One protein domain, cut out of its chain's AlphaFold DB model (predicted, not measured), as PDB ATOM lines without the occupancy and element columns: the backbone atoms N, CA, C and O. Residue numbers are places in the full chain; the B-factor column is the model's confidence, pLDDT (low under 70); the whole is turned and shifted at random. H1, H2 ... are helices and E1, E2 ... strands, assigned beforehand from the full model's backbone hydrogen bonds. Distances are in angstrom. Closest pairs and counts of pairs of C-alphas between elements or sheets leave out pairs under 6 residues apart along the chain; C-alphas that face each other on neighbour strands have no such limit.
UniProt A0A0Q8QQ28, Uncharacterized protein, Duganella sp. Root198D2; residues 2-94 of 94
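AT A GLANCE: This is residues 2 to 94 of the 94 residues of an uncharacterized protein of Duganella sp. Root198D2 (UniProt A0A0Q8QQ28). Two long helices, H1 and H2, reach out as separate arms from a small compact head that holds the strand hairpin E1 and E2 and the loop of residues 31 to 46. Residues 2 to 18 and 72 to 94 stick out. The printed part has 93 residues with two named helices and two named strands, in the order H1, E1, E2, H2, mostly helix. The whole is loose, with a radius of gyration of the C-alphas of 17.5 A, and spans 56 by 27 by 22 A.

HOW THE PARTS SIT: Look first at the hairpin of E1, residues 47 to 51, and E2, residues 59 to 63, antiparallel at 141 degrees; N 48 and O 62, 2.9 A apart, are within hydrogen-bond range. The closest C-alphas of E2 and H1, residues 2 to 30, are those of Arg 61 and Asn 30, 6.2 A. Those of E1 and H2, residues 64 to 92, are Glu 48 and Gln 64, 6.0 A. H1 and H2 are apart. In both, every O i to N i+4 pair is within hydrogen-bond range.

IN THESE COORDINATES: Find C-alpha 2 at (-23.699, -124.286, 40.396); from there H1 runs 42.0 A to C-alpha 30. H2 runs 42.2 A from C-alpha 64 to C-alpha 92 at (-35.081, -115.311, 60.046).

THE WHOLE: The C-alphas farthest apart, Arg 32 and Met 94, are 56.9 A apart. The printed part has no cut; the link H1 to E1 is long. Model pLDDT is under 70 at residues 44, 53 to 57 and 94.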
ATOM      1  N   LYS A   2     -24.623-123.184  40.776       76.75
ATOM      2  CA  LYS A   2     -23.699-124.286  40.396       76.75
ATOM      3  C   LYS A   2     -22.214-124.005  40.689       76.75
ATOM      4  O   LYS A   2     -21.537-124.861  41.239       76.75
ATOM      5  N   ILE A   3     -21.727-122.800  40.383       82.31
ATOM      6  CA  ILE A   3     -20.317-122.418  40.606       82.31
ATOM      7  C   ILE A   3     -19.973-122.379  42.103       82.31
ATOM      8  O   ILE A   3     -18.953-122.916  42.512       82.31
ATOM      9  N   LEU A   4     -20.859-121.814  42.932       81.06
ATOM     10  CA  LEU A   4     -20.708-121.819  44.392       81.06
ATOM     11  C   LEU A   4     -20.655-123.249  44.940       81.06
ATOM     12  O   LEU A   4     -19.778-123.563  45.734       81.06
ATOM     13  N   PHE A   5     -21.542-124.131  44.473       80.94
ATOM     14  CA  PHE A   5     -21.551-125.533  44.887       80.94
ATOM     15  C   PHE A   5     -20.245-126.265  44.527       80.94
ATOM     16  O   PHE A   5     -19.692-126.991  45.355       80.94
ATOM     17  N   LEU A   6     -19.711-126.036  43.323       84.75
ATOM     18  CA  LEU A   6     -18.426-126.598  42.889       84.75
ATOM     19  C   LEU A   6     -17.251-126.068  43.724       84.75
ATOM     20  O   LEU A   6     -16.380-126.839  44.117       84.75
ATOM     21  N   LEU A   7     -17.248-124.775  44.053       83.25
ATOM     22  CA  LEU A   7     -16.216-124.182  44.904       83.25
ATOM     23  C   LEU A   7     -16.267-124.734  46.335       83.25
ATOM     24  O   LEU A   7     -15.234-125.134  46.869       83.25
ATOM     25  N   PHE A   8     -17.454-124.815  46.944       83.19
ATOM     26  CA  PHE A   8     -17.610-125.365  48.294       83.19
ATOM     27  C   PHE A   8     -17.201-126.835  48.367       83.19
ATOM     28  O   PHE A   8     -16.472-127.215  49.280       83.19
ATOM     29  N   SER A   9     -17.621-127.655  47.401       79.25
ATOM     30  CA  SER A   9     -17.247-129.073  47.352       79.25
ATOM     31  C   SER A   9     -15.743-129.267  47.136       79.25
ATOM     32  O   SER A   9     -15.132-130.061  47.851       79.25
ATOM     33  N   ALA A  10     -15.113-128.495  46.245       83.12
ATOM     34  CA  ALA A  10     -13.664-128.529  46.050       83.12
ATOM     35  C   ALA A  10     -12.888-128.135  47.322       83.12
ATOM     36  O   ALA A  10     -11.928-128.812  47.692       83.12
ATOM     37  N   LEU A  11     -13.329-127.087  48.029       86.00
ATOM     38  CA  LEU A  11     -12.737-126.672  49.307       86.00
ATOM     39  C   LEU A  11     -12.878-127.757  50.383       86.00
ATOM     40  O   LEU A  11     -11.934-128.004  51.132       86.00
ATOM     41  N   LEU A  12     -14.023-128.440  50.429       83.94
ATOM     42  CA  LEU A  12     -14.280-129.539  51.362       83.94
ATOM     43  C   LEU A  12     -13.348-130.729  51.102       83.94
ATOM     44  O   LEU A  12     -12.724-131.246  52.030       83.94
ATOM     45  N   VAL A  13     -13.191-131.124  49.837       85.06
ATOM     46  CA  VAL A  13     -12.274-132.202  49.440       85.06
ATOM     47  C   VAL A  13     -10.826-131.822  49.756       85.06
ATOM     48  O   VAL A  13     -10.095-132.624  50.340       85.06
ATOM     49  N   ALA A  14     -10.412-130.589  49.455       82.12
ATOM     50  CA  ALA A  14      -9.077-130.100  49.791       82.12
ATOM     51  C   ALA A  14      -8.823-130.107  51.310       82.12
ATOM     52  O   ALA A  14      -7.753-130.531  51.760       82.12
ATOM     53  N   ALA A  15      -9.806-129.705  52.120       80.94
ATOM     54  CA  ALA A  15      -9.717-129.752  53.578       80.94
ATOM     55  C   ALA A  15      -9.561-131.193  54.106       80.94
ATOM     56  O   ALA A  15      -8.705-131.457  54.947       80.94
ATOM     57  N   LEU A  16     -10.321-132.149  53.565       82.44
ATOM     58  CA  LEU A  16     -10.220-133.560  53.957       82.44
ATOM     59  C   LEU A  16      -8.867-134.175  53.578       82.44
ATOM     60  O   LEU A  16      -8.250-134.878  54.380       82.44
ATOM     61  N   VAL A  17      -8.375-133.890  52.369       84.50
ATOM     62  CA  VAL A  17      -7.080-134.396  51.887       84.50
ATOM     63  C   VAL A  17      -5.930-133.808  52.703       84.50
ATOM     64  O   VAL A  17      -5.023-134.536  53.116       84.50
ATOM     65  N   THR A  18      -5.963-132.503  52.978       82.31
ATOM     66  CA  THR A  18      -4.939-131.845  53.800       82.31
ATOM     67  C   THR A  18      -4.920-132.391  55.228       82.31
ATOM     68  O   THR A  18      -3.830-132.640  55.755       82.31
ATOM     69  N   ASP A  19      -6.083-132.666  55.823       81.88
ATOM     70  CA  ASP A  19      -6.163-133.280  57.150       81.88
ATOM     71  C   ASP A  19      -5.598-134.706  57.153       81.88
ATOM     72  O   ASP A  19      -4.734-135.038  57.969       81.88
ATOM     73  N   ARG A  20      -5.961-135.532  56.163       81.44
ATOM     74  CA  ARG A  20      -5.405-136.885  56.016       81.44
ATOM     75  C   ARG A  20      -3.888-136.886  55.847       81.44
ATOM     76  O   ARG A  20      -3.196-137.668  56.500       81.44
ATOM     77  N   LEU A  21      -3.351-135.990  55.021       83.50
ATOM     78  CA  LEU A  21      -1.904-135.834  54.838       83.50
ATOM     79  C   LEU A  21      -1.205-135.374  56.120       83.50
ATOM     80  O   LEU A  21      -0.049-135.736  56.364       83.50
ATOM     81  N   ARG A  22      -1.870-134.546  56.929       81.31
ATOM     82  CA  ARG A  22      -1.354-134.094  58.222       81.31
ATOM     83  C   ARG A  22      -1.314-135.242  59.224       81.31
ATOM     84  O   ARG A  22      -0.278-135.436  59.853       81.31
ATOM     85  N   GLN A  23      -2.386-136.025  59.320       81.00
ATOM     86  CA  GLN A  23      -2.458-137.208  60.180       81.00
ATOM     87  C   GLN A  23      -1.388-138.238  59.805       81.00
ATOM     88  O   GLN A  23      -0.665-138.723  60.673       81.00
ATOM     89  N   TRP A  24      -1.218-138.516  58.510       82.44
ATOM     90  CA  TRP A  24      -0.229-139.487  58.039       82.44
ATOM     91  C   TRP A  24       1.217-139.055  58.331       82.44
ATOM     92  O   TRP A  24       2.040-139.856  58.779       82.44
ATOM     93  N   ARG A  25       1.534-137.766  58.145       83.06
ATOM     94  CA  ARG A  25       2.833-137.202  58.551       83.06
ATOM     95  C   ARG A  25       3.019-137.222  60.068       83.06
ATOM     96  O   ARG A  25       4.124-137.477  60.537       83.06
ATOM     97  N   GLY A  26       1.949-136.967  60.813       84.12
ATOM     98  CA  GLY A  26       1.937-137.016  62.269       84.12
ATOM     99  C   GLY A  26       2.240-138.407  62.818       84.12
ATOM    100  O   GLY A  26       3.086-138.525  63.698       84.12
ATOM    101  N   GLY A  27       1.629-139.451  62.250       83.75
ATOM    102  CA  GLY A  27       1.866-140.847  62.632       83.75
ATOM    103  C   GLY A  27       3.338-141.246  62.522       83.75
ATOM    104  O   GLY A  27       3.928-141.681  63.506       83.75
ATOM    105  N   ARG A  28       3.976-140.958  61.379       84.50
ATOM    106  CA  ARG A  28       5.404-141.266  61.164       84.50
ATOM    107  C   ARG A  28       6.357-140.530  62.107       84.50
ATOM    108  O   ARG A  28       7.439-141.024  62.403       84.50
ATOM    109  N   ARG A  29       5.995-139.327  62.560       84.69
ATOM    110  CA  ARG A  29       6.779-138.588  63.568       84.69
ATOM    111  C   ARG A  29       6.630-139.219  64.945       84.69
ATOM    112  O   ARG A  29       7.607-139.335  65.674       84.69
ATOM    113  N   ASN A  30       5.419-139.660  65.255       83.12
ATOM    114  CA  ASN A  30       5.072-140.250  66.534       83.12
ATOM    115  C   ASN A  30       5.774-141.601  66.759       83.12
ATOM    116  O   ASN A  30       6.266-141.862  67.852       83.12
ATOM    117  N   GLU A  31       5.910-142.410  65.703       82.94
ATOM    118  CA  GLU A  31       6.726-143.639  65.692       82.94
ATOM    119  C   GLU A  31       8.198-143.384  66.054       82.94
ATOM    120  O   GLU A  31       8.868-144.260  66.589       82.94
ATOM    121  N   ARG A  32       8.699-142.170  65.797       84.06
ATOM    122  CA  ARG A  32      10.071-141.739  66.105       84.06
ATOM    123  C   ARG A  32      10.185-140.991  67.439       84.06
ATOM    124  O   ARG A  32      11.212-140.375  67.688       84.06
ATOM    125  N   GLY A  33       9.131-140.974  68.262       81.62
ATOM    126  CA  GLY A  33       9.115-140.241  69.536       81.62
ATOM    127  C   GLY A  33       9.011-138.716  69.398       81.62
ATOM    128  O   GLY A  33       9.238-137.985  70.359       81.62
ATOM    129  N   ALA A  34       8.656-138.206  68.216       87.25
ATOM    130  CA  ALA A  34       8.509-136.778  67.963       87.25
ATOM    131  C   ALA A  34       7.037-136.356  67.885       87.25
ATOM    132  O   ALA A  34       6.140-137.118  67.523       87.25
ATOM    133  N   CYS A  35       6.786-135.080  68.155       87.00
ATOM    134  CA  CYS A  35       5.466-134.481  68.088       87.00
ATOM    135  C   CYS A  35       4.878-134.570  66.682       87.00
ATOM    136  O   CYS A  35       5.447-134.052  65.716       87.00
ATOM    137  N   ALA A  36       3.670-135.126  66.581       86.69
ATOM    138  CA  ALA A  36       2.959-135.268  65.314       86.69
ATOM    139  C   ALA A  36       2.799-133.927  64.561       86.69
ATOM    140  O   ALA A  36       2.863-133.876  63.330       86.69
ATOM    141  N   LEU A  37       2.657-132.817  65.292       84.00
ATOM    142  CA  LEU A  37       2.374-131.495  64.731       84.00
ATOM    143  C   LEU A  37       3.632-130.687  64.397       84.00
ATOM    144  O   LEU A  37       3.781-130.244  63.257       84.00
ATOM    145  N   CYS A  38       4.530-130.498  65.364       86.62
ATOM    146  CA  CYS A  38       5.707-129.635  65.209       86.62
ATOM    147  C   CYS A  38       7.020-130.389  64.970       86.62
ATOM    148  O   CYS A  38       8.029-129.734  64.750       86.62
ATOM    149  N   ALA A  39       7.017-131.727  65.012       86.00
ATOM    150  CA  ALA A  39       8.214-132.569  64.931       86.00
ATOM    151  C   ALA A  39       9.269-132.324  66.030       86.00
ATOM    152  O   ALA A  39      10.365-132.860  65.930       86.00
ATOM    153  N   ALA A  40       8.944-131.560  67.078       85.25
ATOM    154  CA  ALA A  40       9.800-131.450  68.256       85.25
ATOM    155  C   ALA A  40       9.886-132.801  68.970       85.25
ATOM    156  O   ALA A  40       8.889-133.522  69.037       85.25
ATOM    157  N   GLU A  41      11.054-133.121  69.508       84.19
ATOM    158  CA  GLU A  41      11.262-134.318  70.315       84.19
ATOM    159  C   GLU A  41      10.370-134.269  71.560       84.19
ATOM    160  O   GLU A  41      10.255-133.224  72.209       84.19
ATOM    161  N   ILE A  42       9.671-135.368  71.851       79.38
ATOM    162  CA  ILE A  42       8.832-135.455  73.040       79.38
ATOM    163  C   ILE A  42       9.485-136.410  74.026       79.38
ATOM    164  O   ILE A  42       9.684-137.587  73.733       79.38
ATOM    165  N   ASN A  43       9.767-135.906  75.222       76.88
ATOM    166  CA  ASN A  43      10.153-136.766  76.325       76.88
ATOM    167  C   ASN A  43       8.927-137.573  76.787       76.88
ATOM    168  O   ASN A  43       7.811-137.052  76.826       76.88
ATOM    169  N   TRP A  44       9.122-138.838  77.155       64.56
ATOM    170  CA  TRP A  44       8.044-139.795  77.434       64.56
ATOM    171  C   TRP A  44       7.081-139.362  78.553       64.56
ATOM    172  O   TRP A  44       5.982-139.894  78.626       64.56
ATOM    173  N   ASN A  45       7.426-138.363  79.371       70.12
ATOM    174  CA  ASN A  45       6.558-137.845  80.437       70.12
ATOM    175  C   ASN A  45       5.816-136.538  80.093       70.12
ATOM    176  O   ASN A  45       5.042-136.057  80.914       70.12
ATOM    177  N   THR A  46       6.039-135.933  78.921       77.19
ATOM    178  CA  THR A  46       5.493-134.602  78.573       77.19
ATOM    179  C   THR A  46       4.714-134.589  77.256       77.19
ATOM    180  O   THR A  46       4.718-133.597  76.520       77.19
ATOM    181  N   TYR A  47       4.020-135.688  76.952       82.06
ATOM    182  CA  TYR A  47       3.118-135.770  75.805       82.06
ATOM    183  C   TYR A  47       1.647-135.703  76.207       82.06
ATOM    184  O   TYR A  47       1.246-136.152  77.276       82.06
ATOM    185  N   GLU A  48       0.836-135.180  75.296       85.00
ATOM    186  CA  GLU A  48      -0.620-135.246  75.358       85.00
ATOM    187  C   GLU A  48      -1.140-136.006  74.138       85.00
ATOM    188  O   GLU A  48      -0.520-136.008  73.068       85.00
ATOM    189  N   GLU A  49      -2.274-136.682  74.293       85.62
ATOM    190  CA  GLU A  49      -2.879-137.483  73.234       85.62
ATOM    191  C   GLU A  49      -4.021-136.716  72.567       85.62
ATOM    192  O   GLU A  49      -4.988-136.322  73.213       85.62
ATOM    193  N   LEU A  50      -3.939-136.543  71.249       82.88
ATOM    194  CA  LEU A  50      -5.039-136.028  70.438       82.88
ATOM    195  C   LEU A  50      -5.750-137.188  69.733       82.88
ATOM    196  O   LEU A  50      -5.081-137.988  69.070       82.88
ATOM    197  N   PRO A  51      -7.089-137.274  69.806       78.00
ATOM    198  CA  PRO A  51      -7.840-138.246  69.025       78.00
ATOM    199  C   PRO A  51      -7.739-137.907  67.533       78.00
ATOM    200  O   PRO A  51      -7.909-136.749  67.139       78.00
ATOM    201  N   LEU A  52      -7.468-138.906  66.692       70.88
ATOM    202  CA  LEU A  52      -7.567-138.741  65.246       70.88
ATOM    203  C   LEU A  52      -9.039-138.723  64.836       70.88
ATOM    204  O   LEU A  52      -9.853-139.499  65.333       70.88
ATOM    205  N   ALA A  53      -9.366-137.891  63.847       64.94
ATOM    206  CA  ALA A  53     -10.706-137.837  63.265       64.94
ATOM    207  C   ALA A  53     -11.079-139.112  62.475       64.94
ATOM    208  O   ALA A  53     -12.184-139.215  61.955       64.94
ATOM    209  N   SER A  54     -10.180-140.098  62.370       59.44
ATOM    210  CA  SER A  54     -10.340-141.287  61.527       59.44
ATOM    211  C   SER A  54     -11.269-142.374  62.095       59.44
ATOM    212  O   SER A  54     -11.175-143.516  61.658       59.44
ATOM    213  N   GLY A  55     -12.126-142.069  63.074       52.69
ATOM    214  CA  GLY A  55     -13.188-142.960  63.577       52.69
ATOM    215  C   GLY A  55     -12.747-144.226  64.335       52.69
ATOM    216  O   GLY A  55     -13.547-144.800  65.059       52.69
ATOM    217  N   GLY A  56     -11.485-144.652  64.228       58.44
ATOM    218  CA  GLY A  56     -10.984-145.921  64.779       58.44
ATOM    219  C   GLY A  56     -10.298-145.844  66.147       58.44
ATOM    220  O   GLY A  56      -9.457-146.686  66.435       58.44
ATOM    221  N   GLY A  57     -10.549-144.811  66.958       64.62
ATOM    222  CA  GLY A  57      -9.932-144.673  68.291       64.62
ATOM    223  C   GLY A  57      -8.414-144.426  68.297       64.62
ATOM    224  O   GLY A  57      -7.803-144.369  69.362       64.62
ATOM    225  N   ALA A  58      -7.798-144.250  67.125       72.00
ATOM    226  CA  ALA A  58      -6.383-143.938  67.001       72.00
ATOM    227  C   ALA A  58      -6.071-142.580  67.650       72.00
ATOM    228  O   ALA A  58      -6.801-141.603  67.465       72.00
ATOM    229  N   LYS A  59      -4.957-142.512  68.382       80.56
ATOM    230  CA  LYS A  59      -4.477-141.291  69.036       80.56
ATOM    231  C   LYS A  59      -3.089-140.916  68.526       80.56
ATOM    232  O   LYS A  59      -2.269-141.783  68.232       80.56
ATOM    233  N   MET A  60      -2.817-139.618  68.426       83.56
ATOM    234  CA  MET A  60      -1.497-139.076  68.100       83.56
ATOM    235  C   MET A  60      -0.913-138.373  69.320       83.56
ATOM    236  O   MET A  60      -1.624-137.630  69.995       83.56
ATOM    237  N   ARG A  61       0.381-138.569  69.586       86.62
ATOM    238  CA  ARG A  61       1.059-137.860  70.672       86.62
ATOM    239  C   ARG A  61       1.554-136.516  70.165       86.62
ATOM    240  O   ARG A  61       2.086-136.382  69.056       86.62
ATOM    241  N   VAL A  62       1.354-135.502  70.988       88.19
ATOM    242  CA  VAL A  62       1.727-134.128  70.694       88.19
ATOM    243  C   VAL A  62       2.318-133.443  71.911       88.19
ATOM    244  O   VAL A  62       2.100-133.836  73.050       88.19
ATOM    245  N   CYS A  63       3.061-132.376  71.641       88.50
ATOM    246  CA  CYS A  63       3.581-131.492  72.665       88.50
ATOM    247  C   CYS A  63       2.437-130.716  73.351       88.50
ATOM    248  O   CYS A  63       1.495-130.310  72.665       88.50
ATOM    249  N   GLN A  64       2.547-130.413  74.649       86.50
ATOM    250  CA  GLN A  64       1.529-129.632  75.382       86.50
ATOM    251  C   GLN A  64       1.194-128.294  74.704       86.50
ATOM    252  O   GLN A  64       0.036-127.924  74.526       86.50
ATOM    253  N   ARG A  65       2.215-127.579  74.206       87.00
ATOM    254  CA  ARG A  65       2.023-126.329  73.445       87.00
ATOM    255  C   ARG A  65       1.157-126.538  72.197       87.00
ATOM    256  O   ARG A  65       0.353-125.682  71.827       87.00
ATOM    257  N   CYS A  66       1.345-127.668  71.527       87.25
ATOM    258  CA  CYS A  66       0.661-128.031  70.299       87.25
ATOM    259  C   CYS A  66      -0.798-128.402  70.582       87.25
ATOM    260  O   CYS A  66      -1.691-127.978  69.847       87.25
ATOM    261  N   HIS A  67      -1.032-129.146  71.660       87.62
ATOM    262  CA  HIS A  67      -2.363-129.506  72.128       87.62
ATOM    263  C   HIS A  67      -3.152-128.279  72.591       87.62
ATOM    264  O   HIS A  67      -4.246-128.047  72.083       87.62
ATOM    265  N   ALA A  68      -2.568-127.411  73.426       85.88
ATOM    266  CA  ALA A  68      -3.206-126.168  73.863       85.88
ATOM    267  C   ALA A  68      -3.621-125.284  72.672       85.88
ATOM    268  O   ALA A  68      -4.742-124.773  72.614       85.88
ATOM    269  N   ARG A  69      -2.746-125.156  71.662       87.00
ATOM    270  CA  ARG A  69      -3.066-124.421  70.429       87.00
ATOM    271  C   ARG A  69      -4.194-125.085  69.641       87.00
ATOM    272  O   ARG A  69      -5.067-124.382  69.138       87.00
ATOM    273  N   HIS A  70      -4.188-126.412  69.529       85.31
ATOM    274  CA  HIS A  70      -5.254-127.152  68.858       85.31
ATOM    275  C   HIS A  70      -6.596-126.975  69.578       85.31
ATOM    276  O   HIS A  70      -7.620-126.760  68.928       85.31
ATOM    277  N   TYR A  71      -6.603-127.034  70.907       83.19
ATOM    278  CA  TYR A  71      -7.810-126.865  71.707       83.19
ATOM    279  C   TYR A  71      -8.372-125.449  71.554       83.19
ATOM    280  O   TYR A  71      -9.556-125.285  71.266       83.19
ATOM    281  N   LYS A  72      -7.510-124.424  71.616       85.56
ATOM    282  CA  LYS A  72      -7.899-123.026  71.375       85.56
ATOM    283  C   LYS A  72      -8.521-122.831  69.990       85.56
ATOM    284  O   LYS A  72      -9.570-122.203  69.876       85.56
ATOM    285  N   LEU A  73      -7.908-123.398  68.947       83.69
ATOM    286  CA  LEU A  73      -8.447-123.336  67.583       83.69
ATOM    287  C   LEU A  73      -9.809-124.036  67.477       83.69
ATOM    288  O   LEU A  73     -10.736-123.471  66.900       83.69
ATOM    289  N   LYS A  74      -9.960-125.220  68.083       82.31
ATOM    290  CA  LYS A  74     -11.230-125.958  68.105       82.31
ATOM    291  C   LYS A  74     -12.345-125.119  68.732       82.31
ATOM    292  O   LYS A  74     -13.389-124.952  68.113       82.31
ATOM    293  N   TRP A  75     -12.111-124.540  69.909       78.75
ATOM    294  CA  TRP A  75     -13.105-123.693  70.574       78.75
ATOM    295  C   TRP A  75     -13.418-122.415  69.800       78.75
ATOM    296  O   TRP A  75     -14.582-122.032  69.726       78.75
ATOM    297  N   SER A  76     -12.423-121.794  69.161       81.44
ATOM    298  CA  SER A  76     -12.678-120.630  68.302       81.44
ATOM    299  C   SER A  76     -13.555-120.974  67.094       81.44
ATOM    300  O   SER A  76     -14.448-120.204  66.752       81.44
ATOM    301  N   ALA A  77     -13.367-122.154  66.491       82.19
ATOM    302  CA  ALA A  77     -14.213-122.618  65.398       82.19
ATOM    303  C   ALA A  77     -15.649-122.884  65.873       82.19
ATOM    304  O   ALA A  77     -16.592-122.460  65.212       82.19
ATOM    305  N   VAL A  78     -15.823-123.512  67.044       82.62
ATOM    306  CA  VAL A  78     -17.154-123.695  67.650       82.62
ATOM    307  C   VAL A  78     -17.831-122.344  67.894       82.62
ATOM    308  O   VAL A  78     -18.986-122.177  67.517       82.62
ATOM    309  N   ALA A  79     -17.115-121.360  68.446       83.50
ATOM    310  CA  ALA A  79     -17.663-120.025  68.688       83.50
ATOM    311  C   ALA A  79     -18.129-119.337  67.391       83.50
ATOM    312  O   ALA A  79     -19.220-118.773  67.357       83.50
ATOM    313  N   LEU A  80     -17.347-119.429  66.309       85.94
ATOM    314  CA  LEU A  80     -17.734-118.880  65.005       85.94
ATOM    315  C   LEU A  80     -18.981-119.561  64.430       85.94
ATOM    316  O   LEU A  80     -19.845-118.878  63.888       85.94
ATOM    317  N   ILE A  81     -19.101-120.885  64.575       85.44
ATOM    318  CA  ILE A  81     -20.286-121.633  64.130       85.44
ATOM    319  C   ILE A  81     -21.528-121.185  64.910       85.44
ATOM    320  O   ILE A  81     -22.568-120.934  64.304       85.44
ATOM    321  N   VAL A  82     -21.417-121.034  66.234       88.50
ATOM    322  CA  VAL A  82     -22.521-120.561  67.085       88.50
ATOM    323  C   VAL A  82     -22.940-119.139  66.707       88.50
ATOM    324  O   VAL A  82     -24.129-118.887  66.541       88.50
ATOM    325  N   MET A  83     -21.985-118.225  66.506       85.62
ATOM    326  CA  MET A  83     -22.269-116.845  66.084       85.62
ATOM    327  C   MET A  83     -22.927-116.786  64.702       85.62
ATOM    328  O   MET A  83     -23.881-116.037  64.508       85.62
ATOM    329  N   ALA A  84     -22.455-117.594  63.746       85.94
ATOM    330  CA  ALA A  84     -23.058-117.679  62.421       85.94
ATOM    331  C   ALA A  84     -24.503-118.194  62.498       85.94
ATOM    332  O   ALA A  84     -25.392-117.621  61.872       85.94
ATOM    333  N   PHE A  85     -24.755-119.230  63.304       86.75
ATOM    334  CA  PHE A  85     -26.102-119.764  63.497       86.75
ATOM    335  C   PHE A  85     -27.027-118.751  64.180       86.75
ATOM    336  O   PHE A  85     -28.137-118.523  63.707       86.75
ATOM    337  N   ALA A  86     -26.557-118.086  65.239       86.38
ATOM    338  CA  ALA A  86     -27.302-117.026  65.914       86.38
ATOM    339  C   ALA A  86     -27.650-115.873  64.955       86.38
ATOM    340  O   ALA A  86     -28.783-115.399  64.958       86.38
ATOM    341  N   GLY A  87     -26.712-115.474  64.089       87.19
ATOM    342  CA  GLY A  87     -26.953-114.474  63.048       87.19
ATOM    343  C   GLY A  87     -28.028-114.900  62.044       87.19
ATOM    344  O   GLY A  87     -28.901-114.103  61.714       87.19
ATOM    345  N   VAL A  88     -28.018-116.161  61.599       87.19
ATOM    346  CA  VAL A  88     -29.057-116.698  60.698       87.19
ATOM    347  C   VAL A  88     -30.429-116.715  61.375       87.19
ATOM    348  O   VAL A  88     -31.404-116.292  60.761       87.19
ATOM    349  N   VAL A  89     -30.514-117.159  62.633       87.56
ATOM    350  CA  VAL A  89     -31.775-117.174  63.396       87.56
ATOM    351  C   VAL A  89     -32.325-115.760  63.580       87.56
ATOM    352  O   VAL A  89     -33.516-115.551  63.398       87.56
ATOM    353  N   TYR A  90     -31.465-114.787  63.889       86.81
ATOM    354  CA  TYR A  90     -31.864-113.388  64.029       86.81
ATOM    355  C   TYR A  90     -32.438-112.810  62.729       86.81
ATOM    356  O   TYR A  90     -33.483-112.171  62.763       86.81
ATOM    357  N   ILE A  91     -31.798-113.081  61.584       86.94
ATOM    358  CA  ILE A  91     -32.290-112.645  60.266       86.94
ATOM    359  C   ILE A  91     -33.627-113.314  59.919       86.94
ATOM    360  O   ILE A  91     -34.477-112.672  59.324       86.94
ATOM    361  N   MET A  92     -33.821-114.586  60.281       77.75
ATOM    362  CA  MET A  92     -35.081-115.311  60.046       77.75
ATOM    363  C   MET A  92     -36.225-114.865  60.971       77.75
ATOM    364  O   MET A  92     -37.382-115.157  60.684       77.75
ATOM    365  N   ALA A  93     -35.904-114.244  62.109       77.56
ATOM    366  CA  ALA A  93     -36.874-113.766  63.091       77.56
ATOM    367  C   ALA A  93     -37.347-112.321  62.831       77.56
ATOM    368  O   ALA A  93     -38.271-111.867  63.508       77.56
ATOM    369  N   MET A  94     -36.712-111.613  61.891       66.44
ATOM    370  CA  MET A  94     -37.162-110.328  61.342       66.44
ATOM    371  C   MET A  94     -38.020-110.539  60.101       66.44
ATOM    372  O   MET A  94     -38.980-109.755  59.939       66.44
TER     373      MET A  94